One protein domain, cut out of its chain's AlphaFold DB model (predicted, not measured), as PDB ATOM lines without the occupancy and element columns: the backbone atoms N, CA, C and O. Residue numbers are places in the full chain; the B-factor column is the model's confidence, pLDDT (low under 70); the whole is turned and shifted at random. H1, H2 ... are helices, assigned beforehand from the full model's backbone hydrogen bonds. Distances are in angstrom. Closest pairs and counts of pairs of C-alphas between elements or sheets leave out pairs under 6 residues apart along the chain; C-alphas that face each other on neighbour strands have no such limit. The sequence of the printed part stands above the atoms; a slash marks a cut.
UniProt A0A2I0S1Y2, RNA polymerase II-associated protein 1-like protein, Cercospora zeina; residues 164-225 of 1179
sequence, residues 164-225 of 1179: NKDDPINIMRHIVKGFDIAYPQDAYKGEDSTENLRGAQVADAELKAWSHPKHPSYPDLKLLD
ATOM      1  N   ASN A 164     221.172 235.154 150.564       72.38
ATOM      2  CA  ASN A 164     220.315 236.298 150.261       72.38
ATOM      3  C   ASN A 164     220.159 237.099 151.551       72.38
ATOM      4  O   ASN A 164     219.828 236.551 152.604       72.38
ATOM      5  N   LYS A 165     220.417 238.406 151.476       74.31
ATOM      6  CA  LYS A 165     220.358 239.273 152.660       74.31
ATOM      7  C   LYS A 165     218.972 239.223 153.307       74.31
ATOM      8  O   LYS A 165     218.882 239.253 154.531       74.31
ATOM      9  N   ASP A 166     217.961 239.047 152.460       79.81
ATOM     10  CA  ASP A 166     216.538 239.001 152.775       79.81
ATOM     11  C   ASP A 166     216.029 237.595 153.176       79.81
ATOM     12  O   ASP A 166     214.844 237.443 153.472       79.81
ATOM     13  N   ASP A 167     216.883 236.555 153.202       87.44
ATOM     14  CA  ASP A 167     216.490 235.242 153.741       87.44
ATOM     15  C   ASP A 167     216.131 235.410 155.234       87.44
ATOM     16  O   ASP A 167     216.957 235.916 156.002       87.44
ATOM     17  N   PRO A 168     214.963 234.942 155.719       85.62
ATOM     18  CA  PRO A 168     214.523 235.204 157.094       85.62
ATOM     19  C   PRO A 168     215.483 234.628 158.144       85.62
ATOM     20  O   PRO A 168     215.712 235.250 159.177       85.62
ATOM     21  N   ILE A 169     216.125 233.492 157.850       85.62
ATOM     22  CA  ILE A 169     217.166 232.896 158.704       85.62
ATOM     23  C   ILE A 169     218.422 233.784 158.737       85.62
ATOM     24  O   ILE A 169     219.059 233.911 159.780       85.62
ATOM     25  N   ASN A 170     218.785 234.426 157.623       86.94
ATOM     26  CA  ASN A 170     219.914 235.355 157.582       86.94
ATOM     27  C   ASN A 170     219.608 236.627 158.392       86.94
ATOM     28  O   ASN A 170     220.435 237.042 159.203       86.94
ATOM     29  N   ILE A 171     218.398 237.179 158.248       87.81
ATOM     30  CA  ILE A 171     217.906 238.301 159.062       87.81
ATOM     31  C   ILE A 171     217.944 237.934 160.555       87.81
ATOM     32  O   ILE A 171     218.555 238.657 161.338       87.81
ATOM     33  N   MET A 172     217.389 236.782 160.950       88.06
ATOM     34  CA  MET A 172     217.420 236.300 162.339       88.06
ATOM     35  C   MET A 172     218.848 236.171 162.881       88.06
ATOM     36  O   MET A 172     219.128 236.671 163.966       88.06
ATOM     37  N   ARG A 173     219.786 235.592 162.121       89.56
ATOM     38  CA  ARG A 173     221.200 235.508 162.534       89.56
ATOM     39  C   ARG A 173     221.863 236.882 162.682       89.56
ATOM     40  O   ARG A 173     222.729 237.038 163.540       89.56
ATOM     41  N   HIS A 174     221.476 237.877 161.885       89.56
ATOM     42  CA  HIS A 174     221.952 239.256 162.036       89.56
ATOM     43  C   HIS A 174     221.300 240.000 163.215       89.56
ATOM     44  O   HIS A 174     221.966 240.833 163.825       89.56
ATOM     45  N   ILE A 175     220.059 239.668 163.581       89.75
ATOM     46  CA  ILE A 175     219.402 240.154 164.805       89.75
ATOM     47  C   ILE A 175     220.076 239.548 166.043       89.75
ATOM     48  O   ILE A 175     220.520 240.291 166.913       89.75
ATOM     49  N   VAL A 176     220.241 238.218 166.091       89.56
ATOM     50  CA  VAL A 176     220.937 237.514 167.188       89.56
ATOM     51  C   VAL A 176     222.367 238.032 167.344       89.56
ATOM     52  O   VAL A 176     222.772 238.331 168.458       89.56
ATOM     53  N   LYS A 177     223.088 238.288 166.243       90.25
ATOM     54  CA  LYS A 177     224.404 238.949 166.275       90.25
ATOM     55  C   LYS A 177     224.392 240.293 167.027       90.25
ATOM     56  O   LYS A 177     225.378 240.625 167.677       90.25
ATOM     57  N   GLY A 178     223.318 241.079 166.930       89.44
ATOM     58  CA  GLY A 178     223.178 242.331 167.683       89.44
ATOM     59  C   GLY A 178     223.091 242.094 169.192       89.44
ATOM     60  O   GLY A 178     223.774 242.769 169.961       89.44
ATOM     61  N   PHE A 179     222.324 241.082 169.608       87.75
ATOM     62  CA  PHE A 179     222.255 240.650 171.006       87.75
ATOM     63  C   PHE A 179     223.580 240.032 171.489       87.75
ATOM     64  O   PHE A 179     224.039 240.398 172.565       87.75
ATOM     65  N   ASP A 180     224.250 239.206 170.677       87.75
ATOM     66  CA  ASP A 180     225.565 238.613 170.980       87.75
ATOM     67  C   ASP A 180     226.671 239.677 171.176       87.75
ATOM     68  O   ASP A 180     227.633 239.443 171.907       87.75
ATOM     69  N   ILE A 181     226.562 240.843 170.519       87.88
ATOM     70  CA  ILE A 181     227.480 241.985 170.700       87.88
ATOM     71  C   ILE A 181     227.198 242.723 172.013       87.88
ATOM     72  O   ILE A 181     228.141 243.118 172.701       87.88
ATOM     73  N   ALA A 182     225.923 242.903 172.369       83.94
ATOM     74  CA  ALA A 182     225.523 243.556 173.614       83.94
ATOM     75  C   ALA A 182     225.795 242.678 174.851       83.94
ATOM     76  O   ALA A 182     226.309 243.175 175.853       83.94
ATOM     77  N   TYR A 183     225.510 241.375 174.754       83.94
ATOM     78  CA  TYR A 183     225.583 240.389 175.834       83.94
ATOM     79  C   TYR A 183     226.430 239.163 175.420       83.94
ATOM     80  O   TYR A 183     225.914 238.058 175.237       83.94
ATOM     81  N   PRO A 184     227.767 239.303 175.291       81.88
ATOM     82  CA  PRO A 184     228.651 238.235 174.795       81.88
ATOM     83  C   PRO A 184     228.776 237.008 175.722       81.88
ATOM     84  O   PRO A 184     229.348 235.979 175.329       81.88
ATOM     85  N   GLN A 185     228.254 237.105 176.949       82.88
ATOM     86  CA  GLN A 185     228.161 235.992 177.899       82.88
ATOM     87  C   GLN A 185     227.057 235.007 177.475       82.88
ATOM     88  O   GLN A 185     227.337 233.813 177.348       82.88
ATOM     89  N   ASP A 186     225.876 235.523 177.122       82.31
ATOM     90  CA  ASP A 186     224.677 234.746 176.764       82.31
ATOM     91  C   ASP A 186     224.718 234.170 175.336       82.31
ATOM     92  O   ASP A 186     223.932 233.289 174.984       82.31
ATOM     93  N   ALA A 187     225.658 234.644 174.509       83.19
ATOM     94  CA  ALA A 187     225.779 234.295 173.096       83.19
ATOM     95  C   ALA A 187     225.813 232.773 172.839       83.19
ATOM     96  O   ALA A 187     226.763 232.071 173.223       83.19
ATOM     97  N   TYR A 188     224.788 232.269 172.139       83.62
ATOM     98  CA  TYR A 188     224.547 230.842 171.917       83.62
ATOM     99  C   TYR A 188     225.579 230.224 170.960       83.62
ATOM    100  O   TYR A 188     225.558 230.436 169.749       83.62
ATOM    101  N   LYS A 189     226.481 229.403 171.511       81.75
ATOM    102  CA  LYS A 189     227.610 228.782 170.788       81.75
ATOM    103  C   LYS A 189     227.324 227.367 170.248       81.75
ATOM    104  O   LYS A 189     228.238 226.730 169.729       81.75
ATOM    105  N   GLY A 190     226.087 226.877 170.374       82.38
ATOM    106  CA  GLY A 190     225.673 225.535 169.945       82.38
ATOM    107  C   GLY A 190     225.441 225.377 168.434       82.38
ATOM    108  O   GLY A 190     225.793 226.242 167.628       82.38
ATOM    109  N   GLU A 191     224.847 224.244 168.054       78.44
ATOM    110  CA  GLU A 191     224.387 223.982 166.683       78.44
ATOM    111  C   GLU A 191     223.039 224.664 166.407       78.44
ATOM    112  O   GLU A 191     222.209 224.799 167.301       78.44
ATOM    113  N   ASP A 192     222.801 225.077 165.159       79.12
ATOM    114  CA  ASP A 192     221.532 225.704 164.774       79.12
ATOM    115  C   ASP A 192     220.364 224.713 164.923       79.12
ATOM    116  O   ASP A 192     220.335 223.652 164.296       79.12
ATOM    117  N   SER A 193     219.374 225.094 165.724       79.38
ATOM    118  CA  SER A 193     218.150 224.335 165.989       79.38
ATOM    119  C   SER A 193     216.911 225.122 165.541       79.38
ATOM    120  O   SER A 193     217.009 226.265 165.099       79.38
ATOM    121  N   THR A 194     215.723 224.526 165.650       70.69
ATOM    122  CA  THR A 194     214.454 225.204 165.318       70.69
ATOM    123  C   THR A 194     214.041 226.283 166.321       70.69
ATOM    124  O   THR A 194     213.125 227.042 166.024       70.69
ATOM    125  N   GLU A 195     214.674 226.329 167.496       74.00
ATOM    126  CA  GLU A 195     214.350 227.268 168.580       74.00
ATOM    127  C   GLU A 195     215.508 228.252 168.820       74.00
ATOM    128  O   GLU A 195     215.287 229.459 168.857       74.00
ATOM    129  N   ASN A 196     216.752 227.756 168.860       78.75
ATOM    130  CA  ASN A 196     217.964 228.571 168.996       78.75
ATOM    131  C   ASN A 196     218.787 228.560 167.697       78.75
ATOM    132  O   ASN A 196     219.251 227.500 167.267       78.75
ATOM    133  N   LEU A 197     219.023 229.745 167.126       83.31
ATOM    134  CA  LEU A 197     219.940 229.987 166.007       83.31
ATOM    135  C   LEU A 197     221.192 230.708 166.519       83.31
ATOM    136  O   LEU A 197     221.080 231.653 167.298       83.31
ATOM    137  N   ARG A 198     222.381 230.318 166.054       85.38
ATOM    138  CA  ARG A 198     223.633 231.019 166.375       85.38
ATOM    139  C   ARG A 198     223.749 232.310 165.561       85.38
ATOM    140  O   ARG A 198     223.526 232.294 164.348       85.38
ATOM    141  N   GLY A 199     224.173 233.402 166.196       83.19
ATOM    142  CA  GLY A 199     224.384 234.683 165.527       83.19
ATOM    143  C   GLY A 199     225.366 234.630 164.353       83.19
ATOM    144  O   GLY A 199     226.251 233.772 164.246       83.19
ATOM    145  N   ALA A 200     225.204 235.577 163.429       85.19
ATOM    146  CA  ALA A 200     226.175 235.824 162.371       85.19
ATOM    147  C   ALA A 200     227.524 236.257 162.975       85.19
ATOM    148  O   ALA A 200     227.569 236.894 164.024       85.19
ATOM    149  N   GLN A 201     228.638 235.944 162.304       83.38
ATOM    150  CA  GLN A 201     229.971 236.213 162.854       83.38
ATOM    151  C   GLN A 201     230.170 237.706 163.169       83.38
ATOM    152  O   GLN A 201     230.048 238.568 162.289       83.38
ATOM    153  N   VAL A 202     230.486 237.991 164.432       83.25
ATOM    154  CA  VAL A 202     230.930 239.302 164.915       83.25
ATOM    155  C   VAL A 202     232.332 239.590 164.372       83.25
ATOM    156  O   VAL A 202     233.158 238.685 164.266       83.25
ATOM    157  N   ALA A 203     232.587 240.839 163.995       87.69
ATOM    158  CA  ALA A 203     233.895 241.325 163.578       87.69
ATOM    159  C   ALA A 203     234.532 242.175 164.686       87.69
ATOM    160  O   ALA A 203     233.856 242.957 165.350       87.69
ATOM    161  N   ASP A 204     235.856 242.106 164.820       85.38
ATOM    162  CA  ASP A 204     236.613 242.825 165.860       85.38
ATOM    163  C   ASP A 204     236.390 244.350 165.819       85.38
ATOM    164  O   ASP A 204     236.427 245.033 166.843       85.38
ATOM    165  N   ALA A 205     236.105 244.892 164.629       84.44
ATOM    166  CA  ALA A 205     235.748 246.295 164.431       84.44
ATOM    167  C   ALA A 205     234.406 246.681 165.087       84.44
ATOM    168  O   ALA A 205     234.268 247.804 165.562       84.44
ATOM    169  N   GLU A 206     233.439 245.763 165.145       84.88
ATOM    170  CA  GLU A 206     232.123 245.980 165.759       84.88
ATOM    171  C   GLU A 206     232.238 245.937 167.289       84.88
ATOM    172  O   GLU A 206     231.729 246.827 167.962       84.88
ATOM    173  N   LEU A 207     233.011 244.991 167.839       85.19
ATOM    174  CA  LEU A 207     233.354 244.948 169.272       85.19
ATOM    175  C   LEU A 207     234.131 246.201 169.712       85.19
ATOM    176  O   LEU A 207     233.899 246.753 170.793       85.19
ATOM    177  N   LYS A 208     235.034 246.698 168.858       86.00
ATOM    178  CA  LYS A 208     235.760 247.948 169.111       86.00
ATOM    179  C   LYS A 208     234.858 249.185 169.023       86.00
ATOM    180  O   LYS A 208     235.069 250.122 169.785       86.00
ATOM    181  N   ALA A 209     233.857 249.186 168.143       85.44
ATOM    182  CA  ALA A 209     232.858 250.252 168.068       85.44
ATOM    183  C   ALA A 209     231.891 250.231 169.267       85.44
ATOM    184  O   ALA A 209     231.562 251.290 169.789       85.44
ATOM    185  N   TRP A 210     231.488 249.047 169.739       84.88
ATOM    186  CA  TRP A 210     230.605 248.889 170.901       84.88
ATOM    187  C   TRP A 210     231.282 249.292 172.216       84.88
ATOM    188  O   TRP A 210     230.690 249.995 173.026       84.88
ATOM    189  N   SER A 211     232.553 248.920 172.405       86.06
ATOM    190  CA  SER A 211     233.339 249.324 173.585       86.06
ATOM    191  C   SER A 211     233.752 250.802 173.595       86.06
ATOM    192  O   SER A 211     234.069 251.336 174.653       86.06
ATOM    193  N   HIS A 212     233.781 251.462 172.432       87.12
ATOM    194  CA  HIS A 212     234.164 252.870 172.285       87.12
ATOM    195  C   HIS A 212     233.169 253.604 171.366       87.12
ATOM    196  O   HIS A 212     233.538 254.004 170.253       87.12
ATOM    197  N   PRO A 213     231.906 253.766 171.802       86.25
ATOM    198  CA  PRO A 213     230.845 254.315 170.973       86.25
ATOM    199  C   PRO A 213     231.119 255.780 170.622       86.25
ATOM    200  O   PRO A 213     231.513 256.585 171.467       86.25
ATOM    201  N   LYS A 214     230.886 256.126 169.353       87.38
ATOM    202  CA  LYS A 214     230.994 257.487 168.814       87.38
ATOM    203  C   LYS A 214     229.719 257.841 168.068       87.38
ATOM    204  O   LYS A 214     229.208 257.016 167.313       87.38
ATOM    205  N   HIS A 215     229.227 259.065 168.243       87.31
ATOM    206  CA  HIS A 215     228.050 259.526 167.511       87.31
ATOM    207  C   HIS A 215     228.366 259.647 166.004       87.31
ATOM    208  O   HIS A 215     229.364 260.289 165.659       87.31
ATOM    209  N   PRO A 216     227.543 259.078 165.097       87.19
ATOM    210  CA  PRO A 216     227.887 258.931 163.678       87.19
ATOM    211  C   PRO A 216     228.169 260.260 162.966       87.19
ATOM    212  O   PRO A 216     229.102 260.329 162.171       87.19
ATOM    213  N   SER A 217     227.418 261.319 163.282       88.38
ATOM    214  CA  SER A 217     227.591 262.647 162.664       88.38
ATOM    215  C   SER A 217     228.555 263.568 163.421       88.38
ATOM    216  O   SER A 217     228.970 264.587 162.883       88.38
ATOM    217  N   TYR A 218     228.890 263.247 164.677       87.69
ATOM    218  CA  TYR A 218     229.592 264.151 165.602       87.69
ATOM    219  C   TYR A 218     230.542 263.352 166.513       87.69
ATOM    220  O   TYR A 218     230.228 263.122 167.681       87.69
ATOM    221  N   PRO A 219     231.703 262.894 166.007       88.31
ATOM    222  CA  PRO A 219     232.554 261.909 166.687       88.31
ATOM    223  C   PRO A 219     233.214 262.397 167.988       88.31
ATOM    224  O   PRO A 219     233.827 261.585 168.685       88.31
ATOM    225  N   ASP A 220     233.091 263.689 168.305       88.81
ATOM    226  CA  ASP A 220     233.554 264.314 169.549       88.81
ATOM    227  C   ASP A 220     232.529 264.196 170.699       88.81
ATOM    228  O   ASP A 220     232.878 264.406 171.865       88.81
ATOM    229  N   LEU A 221     231.272 263.830 170.401       88.75
ATOM    230  CA  LEU A 221     230.269 263.509 171.418       88.75
ATOM    231  C   LEU A 221     230.614 262.183 172.104       88.75
ATOM    232  O   LEU A 221     230.873 261.169 171.451       88.75
ATOM    233  N   LYS A 222     230.570 262.193 173.437       88.44
ATOM    234  CA  LYS A 222     230.801 261.025 174.294       88.44
ATOM    235  C   LYS A 222     229.469 260.440 174.751       88.44
ATOM    236  O   LYS A 222     228.533 261.190 175.016       88.44
ATOM    237  N   LEU A 223     229.411 259.117 174.898       87.62
ATOM    238  CA  LEU A 223     228.315 258.468 175.615       87.62
ATOM    239  C   LEU A 223     228.345 258.909 177.087       87.62
ATOM    240  O   LEU A 223     229.415 258.911 177.698       87.62
ATOM    241  N   LEU A 224     227.186 259.291 177.626       88.88
ATOM    242  CA  LEU A 224     227.016 259.646 179.039       88.88
ATOM    243  C   LEU A 224     226.441 258.466 179.831       88.88
ATOM    244  O   LEU A 224     226.951 258.156 180.901       88.88
ATOM    245  N   ASP A 225     225.429 257.789 179.279       86.56
ATOM    246  CA  ASP A 225     224.746 256.659 179.914       86.56
ATOM    247  C   ASP A 225     224.138 255.701 178.873       86.56
ATOM    248  O   ASP A 225     223.990 256.061 177.701       86.56
TER     249      ASP A 225
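This is residues 164 to 225 of the 1179 residues of the protein "RNA polymerase II-associated protein 1-like protein" of Cercospora zeina (UniProt A0A2I0S1Y2). This is a loose, elongated piece with little regular structure: a longer helix, H1, whose last residues meet a short helix, H2, with a wide loop, residues 183 to 203, folding back along H1, and a hooked tail, residues 212 to 225, beyond H2. The printed part has 62 residues, 23 of them in two named helices, H1 then H2, with no named strand; the class is all helix. The radius of gyration of the C-alphas is 14.2 A, and the spans are 43 by 27 by 20 A.

Look first at H1, residues 168 to 182, then at H2, residues 204 to 211. They touch, H1 with residues 181 to 182 alone; the closest C-alphas, of Ile 181 and Leu 207, are 6.7 A apart. They run the same way at a steep tilt of 52 degrees. In both, every O i to N i+4 pair is within hydrogen-bond range.

Find C-alpha 168 at (214.523, 235.204, 157.094); from there H1 runs 21.5 A to C-alpha 182. H2 runs 10.6 A, ending at C-alpha 211, (233.339, 249.324, 173.585).

The C-alphas farthest apart, of Thr 194 and Asp 220, are 43.7 A apart. The link from H1 to H2 is long, 21 residues. The printed part has no cut, and no printed residue is under 70 in pLDDT.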